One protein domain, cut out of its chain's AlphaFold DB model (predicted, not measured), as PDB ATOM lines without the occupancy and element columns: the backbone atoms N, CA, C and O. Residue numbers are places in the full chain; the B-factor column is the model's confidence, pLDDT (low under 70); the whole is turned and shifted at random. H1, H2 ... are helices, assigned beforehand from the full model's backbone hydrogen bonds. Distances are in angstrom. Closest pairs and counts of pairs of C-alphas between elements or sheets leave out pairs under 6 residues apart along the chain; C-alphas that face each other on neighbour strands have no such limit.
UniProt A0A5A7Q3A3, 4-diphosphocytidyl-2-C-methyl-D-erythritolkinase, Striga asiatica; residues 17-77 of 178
ATOM      1  N   LYS A  17      18.026   8.713 -19.441       82.50
ATOM      2  CA  LYS A  17      19.460   8.957 -19.678       82.50
ATOM      3  C   LYS A  17      20.370   7.792 -19.274       82.50
ATOM      4  O   LYS A  17      21.470   7.676 -19.797       82.50
ATOM      5  N   TYR A  18      19.907   6.909 -18.392       86.19
ATOM      6  CA  TYR A  18      20.676   5.781 -17.866       86.19
ATOM      7  C   TYR A  18      20.424   4.465 -18.607       86.19
ATOM      8  O   TYR A  18      21.210   3.528 -18.452       86.19
ATOM      9  N   LYS A  19      19.375   4.386 -19.441       81.88
ATOM     10  CA  LYS A  19      19.061   3.191 -20.246       81.88
ATOM     11  C   LYS A  19      20.140   2.886 -21.288       81.88
ATOM     12  O   LYS A  19      20.360   1.729 -21.637       81.88
ATOM     13  N   ARG A  20      20.806   3.920 -21.805       82.12
ATOM     14  CA  ARG A  20      21.882   3.782 -22.791       82.12
ATOM     15  C   ARG A  20      23.238   3.760 -22.097       82.12
ATOM     16  O   ARG A  20      23.393   4.270 -20.987       82.12
ATOM     17  N   LYS A  21      24.215   3.151 -22.767       82.00
ATOM     18  CA  LYS A  21      25.615   3.298 -22.376       82.00
ATOM     19  C   LYS A  21      26.041   4.742 -22.593       82.00
ATOM     20  O   LYS A  21      25.678   5.351 -23.599       82.00
ATOM     21  N   PHE A  22      26.791   5.274 -21.642       82.19
ATOM     22  CA  PHE A  22      27.498   6.526 -21.822       82.19
ATOM     23  C   PHE A  22      28.676   6.283 -22.762       82.19
ATOM     24  O   PHE A  22      29.217   5.181 -22.821       82.19
ATOM     25  N   TRP A  23      29.086   7.325 -23.478       77.38
ATOM     26  CA  TRP A  23      30.193   7.274 -24.437       77.38
ATOM     27  C   TRP A  23      31.487   6.678 -23.844       77.38
ATOM     28  O   TRP A  23      32.202   5.955 -24.521       77.38
ATOM     29  N   PHE A  24      31.741   6.892 -22.551       79.19
ATOM     30  CA  PHE A  24      32.899   6.350 -21.836       79.19
ATOM     31  C   PHE A  24      32.779   4.895 -21.369       79.19
ATOM     32  O   PHE A  24      33.713   4.332 -20.801       79.19
ATOM     33  N   GLU A  25      31.607   4.286 -21.526       78.12
ATOM     34  CA  GLU A  25      31.401   2.858 -21.270       78.12
ATOM     35  C   GLU A  25      31.646   2.009 -22.525       78.12
ATOM     36  O   GLU A  25      31.522   0.777 -22.482       78.12
ATOM     37  N   GLU A  26      31.962   2.653 -23.649       76.00
ATOM     38  CA  GLU A  26      32.421   1.996 -24.865       76.00
ATOM     39  C   GLU A  26      33.897   1.601 -24.725       76.00
ATOM     40  O   GLU A  26      34.675   2.256 -24.037       76.00
ATOM     41  N   LYS A  27      34.267   0.456 -25.309       59.31
ATOM     42  CA  LYS A  27      35.447  -0.326 -24.899       59.31
ATOM     43  C   LYS A  27      36.811   0.310 -25.195       59.31
ATOM     44  O   LYS A  27      37.803  -0.225 -24.715       59.31
ATOM     45  N   ASP A  28      36.850   1.435 -25.903       65.31
ATOM     46  CA  ASP A  28      38.082   1.956 -26.498       65.31
ATOM     47  C   ASP A  28      38.429   3.390 -26.048       65.31
ATOM     48  O   ASP A  28      39.347   3.995 -26.600       65.31
ATOM     49  N   TYR A  29      37.711   3.954 -25.064       67.31
ATOM     50  CA  TYR A  29      37.936   5.332 -24.613       67.31
ATOM     51  C   TYR A  29      38.302   5.418 -23.124       67.31
ATOM     52  O   TYR A  29      37.442   5.321 -22.245       67.31
ATOM     53  N   ASP A  30      39.583   5.665 -22.845       74.06
ATOM     54  CA  ASP A  30      40.069   6.015 -21.508       74.06
ATOM     55  C   ASP A  30      39.717   7.477 -21.195       74.06
ATOM     56  O   ASP A  30      40.402   8.415 -21.609       74.06
ATOM     57  N   VAL A  31      38.622   7.689 -20.462       76.00
ATOM     58  CA  VAL A  31      38.283   9.022 -19.946       76.00
ATOM     59  C   VAL A  31      39.303   9.428 -18.886       76.00
ATOM     60  O   VAL A  31      39.520   8.661 -17.953       76.00
ATOM     61  N   PRO A  32      39.896  10.629 -18.952       81.75
ATOM     62  CA  PRO A  32      40.682  11.150 -17.844       81.75
ATOM     63  C   PRO A  32      39.764  11.552 -16.683       81.75
ATOM     64  O   PRO A  32      38.730  12.177 -16.904       81.75
ATOM     65  N   GLU A  33      40.169  11.276 -15.441       81.75
ATOM     66  CA  GLU A  33      39.378  11.615 -14.242       81.75
ATOM     67  C   GLU A  33      38.975  13.100 -14.198       81.75
ATOM     68  O   GLU A  33      37.872  13.433 -13.771       81.75
ATOM     69  N   SER A  34      39.822  13.988 -14.735       81.12
ATOM     70  CA  SER A  34      39.559  15.428 -14.861       81.12
ATOM     71  C   SER A  34      38.283  15.778 -15.630       81.12
ATOM     72  O   SER A  34      37.753  16.868 -15.440       81.12
ATOM     73  N   TYR A  35      37.757  14.879 -16.468       81.06
ATOM     74  CA  TYR A  35      36.497  15.081 -17.185       81.06
ATOM     75  C   TYR A  35      35.306  15.312 -16.240       81.06
ATOM     76  O   TYR A  35      34.360  16.017 -16.589       81.06
ATOM     77  N   PHE A  36      35.341  14.725 -15.043       82.94
ATOM     78  CA  PHE A  36      34.241  14.786 -14.081       82.94
ATOM     79  C   PHE A  36      34.361  15.946 -13.079       82.94
ATOM     80  O   PHE A  36      33.604  15.989 -12.106       82.94
ATOM     81  N   TYR A  37      35.270  16.892 -13.319       83.00
ATOM     82  CA  TYR A  37      35.573  17.991 -12.406       83.00
ATOM     83  C   TYR A  37      35.613  19.338 -13.131       83.00
ATOM     84  O   TYR A  37      35.976  19.431 -14.304       83.00
ATOM     85  N   GLN A  38      35.233  20.402 -12.428       80.12
ATOM     86  CA  GLN A  38      35.419  21.775 -12.897       80.12
ATOM     87  C   GLN A  38      36.882  22.208 -12.743       80.12
ATOM     88  O   GLN A  38      37.624  21.696 -11.906       80.12
ATOM     89  N   ASN A  39      37.301  23.203 -13.531       75.69
ATOM     90  CA  ASN A  39      38.643  23.774 -13.416       75.69
ATOM     91  C   ASN A  39      38.898  24.277 -11.985       75.69
ATOM     92  O   ASN A  39      38.230  25.202 -11.526       75.69
ATOM     93  N   GLY A  40      39.893  23.691 -11.315       75.19
ATOM     94  CA  GLY A  40      40.272  24.030  -9.940       75.19
ATOM     95  C   GLY A  40      39.653  23.142  -8.856       75.19
ATOM     96  O   GLY A  40      40.029  23.295  -7.696       75.19
ATOM     97  N   GLU A  41      38.758  22.211  -9.201       81.19
ATOM     98  CA  GLU A  41      38.329  21.163  -8.269       81.19
ATOM     99  C   GLU A  41      39.436  20.114  -8.083       81.19
ATOM    100  O   GLU A  41      40.184  19.784  -9.007       81.19
ATOM    101  N   GLU A  42      39.545  19.586  -6.863       81.50
ATOM    102  CA  GLU A  42      40.472  18.503  -6.553       81.50
ATOM    103  C   GLU A  42      39.974  17.197  -7.184       81.50
ATOM    104  O   GLU A  42      38.903  16.691  -6.841       81.50
ATOM    105  N   ILE A  43      40.762  16.653  -8.117       80.00
ATOM    106  CA  ILE A  43      40.466  15.377  -8.771       80.00
ATOM    107  C   ILE A  43      40.651  14.260  -7.749       80.00
ATOM    108  O   ILE A  43      41.757  14.052  -7.244       80.00
ATOM    109  N   GLN A  44      39.589  13.503  -7.486       78.38
ATOM    110  CA  GLN A  44      39.685  12.334  -6.622       78.38
ATOM    111  C   GLN A  44      40.024  11.088  -7.448       78.38
ATOM    112  O   GLN A  44      39.447  10.888  -8.525       78.38
ATOM    113  N   PRO A  45      40.940  10.230  -6.962       76.12
ATOM    114  CA  PRO A  45      41.234   8.961  -7.617       76.12
ATOM    115  C   PRO A  45      40.010   8.031  -7.598       76.12
ATOM    116  O   PRO A  45      39.194   8.091  -6.679       76.12
ATOM    117  N   ASN A  46      39.926   7.129  -8.581       82.62
ATOM    118  CA  ASN A  46      38.853   6.132  -8.747       82.62
ATOM    119  C   ASN A  46      37.476   6.734  -9.073       82.62
ATOM    120  O   ASN A  46      36.432   6.124  -8.818       82.62
ATOM    121  N   THR A  47      37.456   7.921  -9.668       86.19
ATOM    122  CA  THR A  47      36.223   8.619 -10.021       86.19
ATOM    123  C   THR A  47      35.459   7.887 -11.128       86.19
ATOM    124  O   THR A  47      34.242   7.713 -11.032       86.19
ATOM    125  N   ILE A  48      36.149   7.343 -12.131       85.31
ATOM    126  CA  ILE A  48      35.528   6.500 -13.166       85.31
ATOM    127  C   ILE A  48      34.888   5.247 -12.562       85.31
ATOM    128  O   ILE A  48      33.796   4.852 -12.976       85.31
ATOM    129  N   GLU A  49      35.542   4.605 -11.592       87.25
ATOM    130  CA  GLU A  49      34.993   3.421 -10.922       87.25
ATOM    131  C   GLU A  49      33.733   3.767 -10.125       87.25
ATOM    132  O   GLU A  49      32.737   3.044 -10.207       87.25
ATOM    133  N   LEU A  50      33.742   4.907  -9.427       90.19
ATOM    134  CA  LEU A  50      32.584   5.445  -8.717       90.19
ATOM    135  C   LEU A  50      31.410   5.710  -9.668       90.19
ATOM    136  O   LEU A  50      30.292   5.265  -9.407       90.19
ATOM    137  N   VAL A  51      31.660   6.363 -10.808       90.00
ATOM    138  CA  VAL A  51      30.638   6.617 -11.836       90.00
ATOM    139  C   VAL A  51      30.096   5.304 -12.409       90.00
ATOM    140  O   VAL A  51      28.881   5.142 -12.534       90.00
ATOM    141  N   LYS A  52      30.961   4.328 -12.712       89.19
ATOM    142  CA  LYS A  52      30.544   3.000 -13.198       89.19
ATOM    143  C   LYS A  52      29.700   2.252 -12.161       89.19
ATOM    144  O   LYS A  52      28.681   1.662 -12.525       89.19
ATOM    145  N   ARG A  53      30.081   2.295 -10.879       91.56
ATOM    146  CA  ARG A  53      29.302   1.716  -9.770       91.56
ATOM    147  C   ARG A  53      27.930   2.372  -9.667       91.56
ATOM    148  O   ARG A  53      26.931   1.656  -9.626       91.56
ATOM    149  N   PHE A  54      27.880   3.702  -9.683       92.94
ATOM    150  CA  PHE A  54      26.631   4.456  -9.658       92.94
ATOM    151  C   PHE A  54      25.715   4.062 -10.823       92.94
ATOM    152  O   PHE A  54      24.553   3.712 -10.621       92.94
ATOM    153  N   LEU A  55      26.247   4.037 -12.048       91.62
ATOM    154  CA  LEU A  55      25.496   3.642 -13.239       91.62
ATOM    155  C   LEU A  55      24.939   2.227 -13.143       91.62
ATOM    156  O   LEU A  55      23.785   1.993 -13.506       91.62
ATOM    157  N   LYS A  56      25.746   1.289 -12.643       90.38
ATOM    158  CA  LYS A  56      25.312  -0.084 -12.396       90.38
ATOM    159  C   LYS A  56      24.146  -0.119 -11.403       90.38
ATOM    160  O   LYS A  56      23.115  -0.705 -11.716       90.38
ATOM    161  N   GLN A  57      24.271   0.563 -10.265       91.94
ATOM    162  CA  GLN A  57      23.225   0.625  -9.238       91.94
ATOM    163  C   GLN A  57      21.926   1.224  -9.760       91.94
ATOM    164  O   GLN A  57      20.860   0.640  -9.560       91.94
ATOM    165  N   VAL A  58      22.000   2.360 -10.459       91.12
ATOM    166  CA  VAL A  58      20.829   2.988 -11.073       91.12
ATOM    167  C   VAL A  58      20.165   1.997 -12.026       91.12
ATOM    168  O   VAL A  58      18.983   1.712 -11.866       91.12
ATOM    169  N   ARG A  59      20.918   1.390 -12.950       88.75
ATOM    170  CA  ARG A  59      20.377   0.445 -13.941       88.75
ATOM    171  C   ARG A  59      19.724  -0.790 -13.328       88.75
ATOM    172  O   ARG A  59      18.642  -1.169 -13.761       88.75
ATOM    173  N   GLU A  60      20.363  -1.401 -12.336       87.75
ATOM    174  CA  GLU A  60      19.892  -2.650 -11.723       87.75
ATOM    175  C   GLU A  60      18.715  -2.430 -10.763       87.75
ATOM    176  O   GLU A  60      17.842  -3.288 -10.654       87.75
ATOM    177  N   SER A  61      18.661  -1.281 -10.084       87.88
ATOM    178  CA  SER A  61      17.663  -1.019  -9.034       87.88
ATOM    179  C   SER A  61      16.600   0.009  -9.396       87.88
ATOM    180  O   SER A  61      15.688   0.247  -8.608       87.88
ATOM    181  N   ARG A  62      16.716   0.647 -10.561       86.56
ATOM    182  CA  ARG A  62      15.937   1.832 -10.951       86.56
ATOM    183  C   ARG A  62      16.155   3.058 -10.057       86.56
ATOM    184  O   ARG A  62      15.300   3.928  -9.979       86.56
ATOM    185  N   GLY A  63      17.306   3.133  -9.393       90.38
ATOM    186  CA  GLY A  63      17.650   4.228  -8.483       90.38
ATOM    187  C   GLY A  63      17.247   3.991  -7.024       90.38
ATOM    188  O   GLY A  63      17.622   4.786  -6.172       90.38
ATOM    189  N   TYR A  64      16.530   2.905  -6.713       90.94
ATOM    190  CA  TYR A  64      16.133   2.563  -5.341       90.94
ATOM    191  C   TYR A  64      17.299   2.113  -4.453       90.94
ATOM    192  O   TYR A  64      17.277   2.328  -3.245       90.94
ATOM    193  N   ASP A  65      18.300   1.456  -5.044       90.44
ATOM    194  CA  ASP A  65      19.459   0.899  -4.344       90.44
ATOM    195  C   ASP A  65      20.750   1.607  -4.777       90.44
ATOM    196  O   ASP A  65      21.737   0.968  -5.148       90.44
ATOM    197  N   VAL A  66      20.731   2.937  -4.737       92.06
ATOM    198  CA  VAL A  66      21.922   3.777  -4.910       92.06
ATOM    199  C   VAL A  66      22.534   4.038  -3.538       92.06
ATOM    200  O   VAL A  66      21.818   4.386  -2.603       92.06
ATOM    201  N   ASP A  67      23.847   3.856  -3.406       91.94
ATOM    202  CA  ASP A  67      24.580   4.109  -2.152       91.94
ATOM    203  C   ASP A  67      25.782   5.046  -2.326       91.94
ATOM    204  O   ASP A  67      26.527   5.298  -1.381       91.94
ATOM    205  N   CYS A  68      25.985   5.556  -3.539       89.25
ATOM    206  CA  CYS A  68      27.114   6.397  -3.877       89.25
ATOM    207  C   CYS A  68      26.672   7.588  -4.730       89.25
ATOM    208  O   CYS A  68      25.722   7.492  -5.505       89.25
ATOM    209  N   CYS A  69      27.374   8.710  -4.583       86.56
ATOM    210  CA  CYS A  69      27.158   9.911  -5.382       86.56
ATOM    211  C   CYS A  69      28.320  10.065  -6.365       86.56
ATOM    212  O   CYS A  69      29.465  10.138  -5.918       86.56
ATOM    213  N   PRO A  70      28.070  10.144  -7.680       88.00
ATOM    214  CA  PRO A  70      29.112  10.480  -8.638       88.00
ATOM    215  C   PRO A  70      29.511  11.961  -8.483       88.00
ATOM    216  O   PRO A  70      28.764  12.738  -7.875       88.00
ATOM    217  N   PRO A  71      30.656  12.384  -9.048       86.44
ATOM    218  CA  PRO A  71      31.086  13.778  -8.997       86.44
ATOM    219  C   PRO A  71      30.043  14.739  -9.562       86.44
ATOM    220  O   PRO A  71      29.216  14.375 -10.403       86.44
ATOM    221  N   ARG A  72      30.120  16.000  -9.135       80.69
ATOM    222  CA  ARG A  72      29.118  17.027  -9.442       80.69
ATOM    223  C   ARG A  72      28.875  17.208 -10.944       80.69
ATOM    224  O   ARG A  72      27.721  17.326 -11.349       80.69
ATOM    225  N   MET A  73      29.929  17.168 -11.764       83.00
ATOM    226  CA  MET A  73      29.818  17.312 -13.224       83.00
ATOM    227  C   MET A  73      29.091  16.150 -13.907       83.00
ATOM    228  O   MET A  73      28.683  16.283 -15.055       83.00
ATOM    229  N   PHE A  74      28.902  15.016 -13.227       84.31
ATOM    230  CA  PHE A  74      28.128  13.903 -13.774       84.31
ATOM    231  C   PHE A  74      26.610  14.167 -13.780       84.31
ATOM    232  O   PHE A  74      25.864  13.360 -14.332       84.31
ATOM    233  N   GLU A  75      26.149  15.269 -13.170       82.94
ATOM    234  CA  GLU A  75      24.748  15.717 -13.152       82.94
ATOM    235  C   GLU A  75      23.758  14.566 -12.915       82.94
ATOM    236  O   GLU A  75      23.041  14.100 -13.809       82.94
ATOM    237  N   ASN A  76      23.719  14.070 -11.682       88.50
ATOM    238  CA  ASN A  76      22.874  12.946 -11.306       88.50
ATOM    239  C   ASN A  76      21.618  13.420 -10.545       88.50
ATOM    240  O   ASN A  76      21.709  14.362  -9.761       88.50
ATOM    241  N   PRO A  77      20.441  12.805 -10.763       90.94
ATOM    242  CA  PRO A  77      19.220  13.188 -10.076       90.94
ATOM    243  C   PRO A  77      18.949  12.325  -8.837       90.94
ATOM    244  O   PRO A  77      17.831  12.389  -8.346       90.94
TER     245      PRO A  77
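This is residues 17 to 77 of the 178 residues of the protein "4-diphosphocytidyl-2-C-methyl-D-erythritolkinase" of Striga asiatica (UniProt A0A5A7Q3A3). There is little regular structure here: one longer helix, H2, with loops round it, the long unnamed stretch 17 to 32 arching along one side and residues 62 to 77 folding back along another. The short helix H1 sits near the end where H2 begins. The printed part has 61 residues, with two named helices in the order H1, H2 and no named strand; it is all helix by class, though the helices hold only 19 residues. It is compact, with a radius of gyration of the C-alphas of 11.7 A and spans of 33 by 25 by 18 A.

Past residues 17 to 32, look for H1, residues 33 to 36, and after a short link of 10 residues H2, residues 47 to 61. They only just touch, with 3 pairs of C-alphas within 8 A, H2 with residues 47 to 48 alone; the closest C-alphas, of Glu 33 and Thr 47, are 6.1 A apart. In H2 every O i to N i+4 pair is within hydrogen-bond range; H1 is too short for such a pair.

Find C-alpha 33 at (39.378, 11.615, -14.242), where H1 begins. H2 runs 20.9 A from C-alpha 47 at (36.223, 8.619, -10.021) to C-alpha 61 at (17.663, -1.019, -9.034).

The two farthest C-alphas, of Gly 40 and Ser 61, are 33.8 A apart. The printed part has no cut; look for pLDDT under 70 at residues 27 to 29.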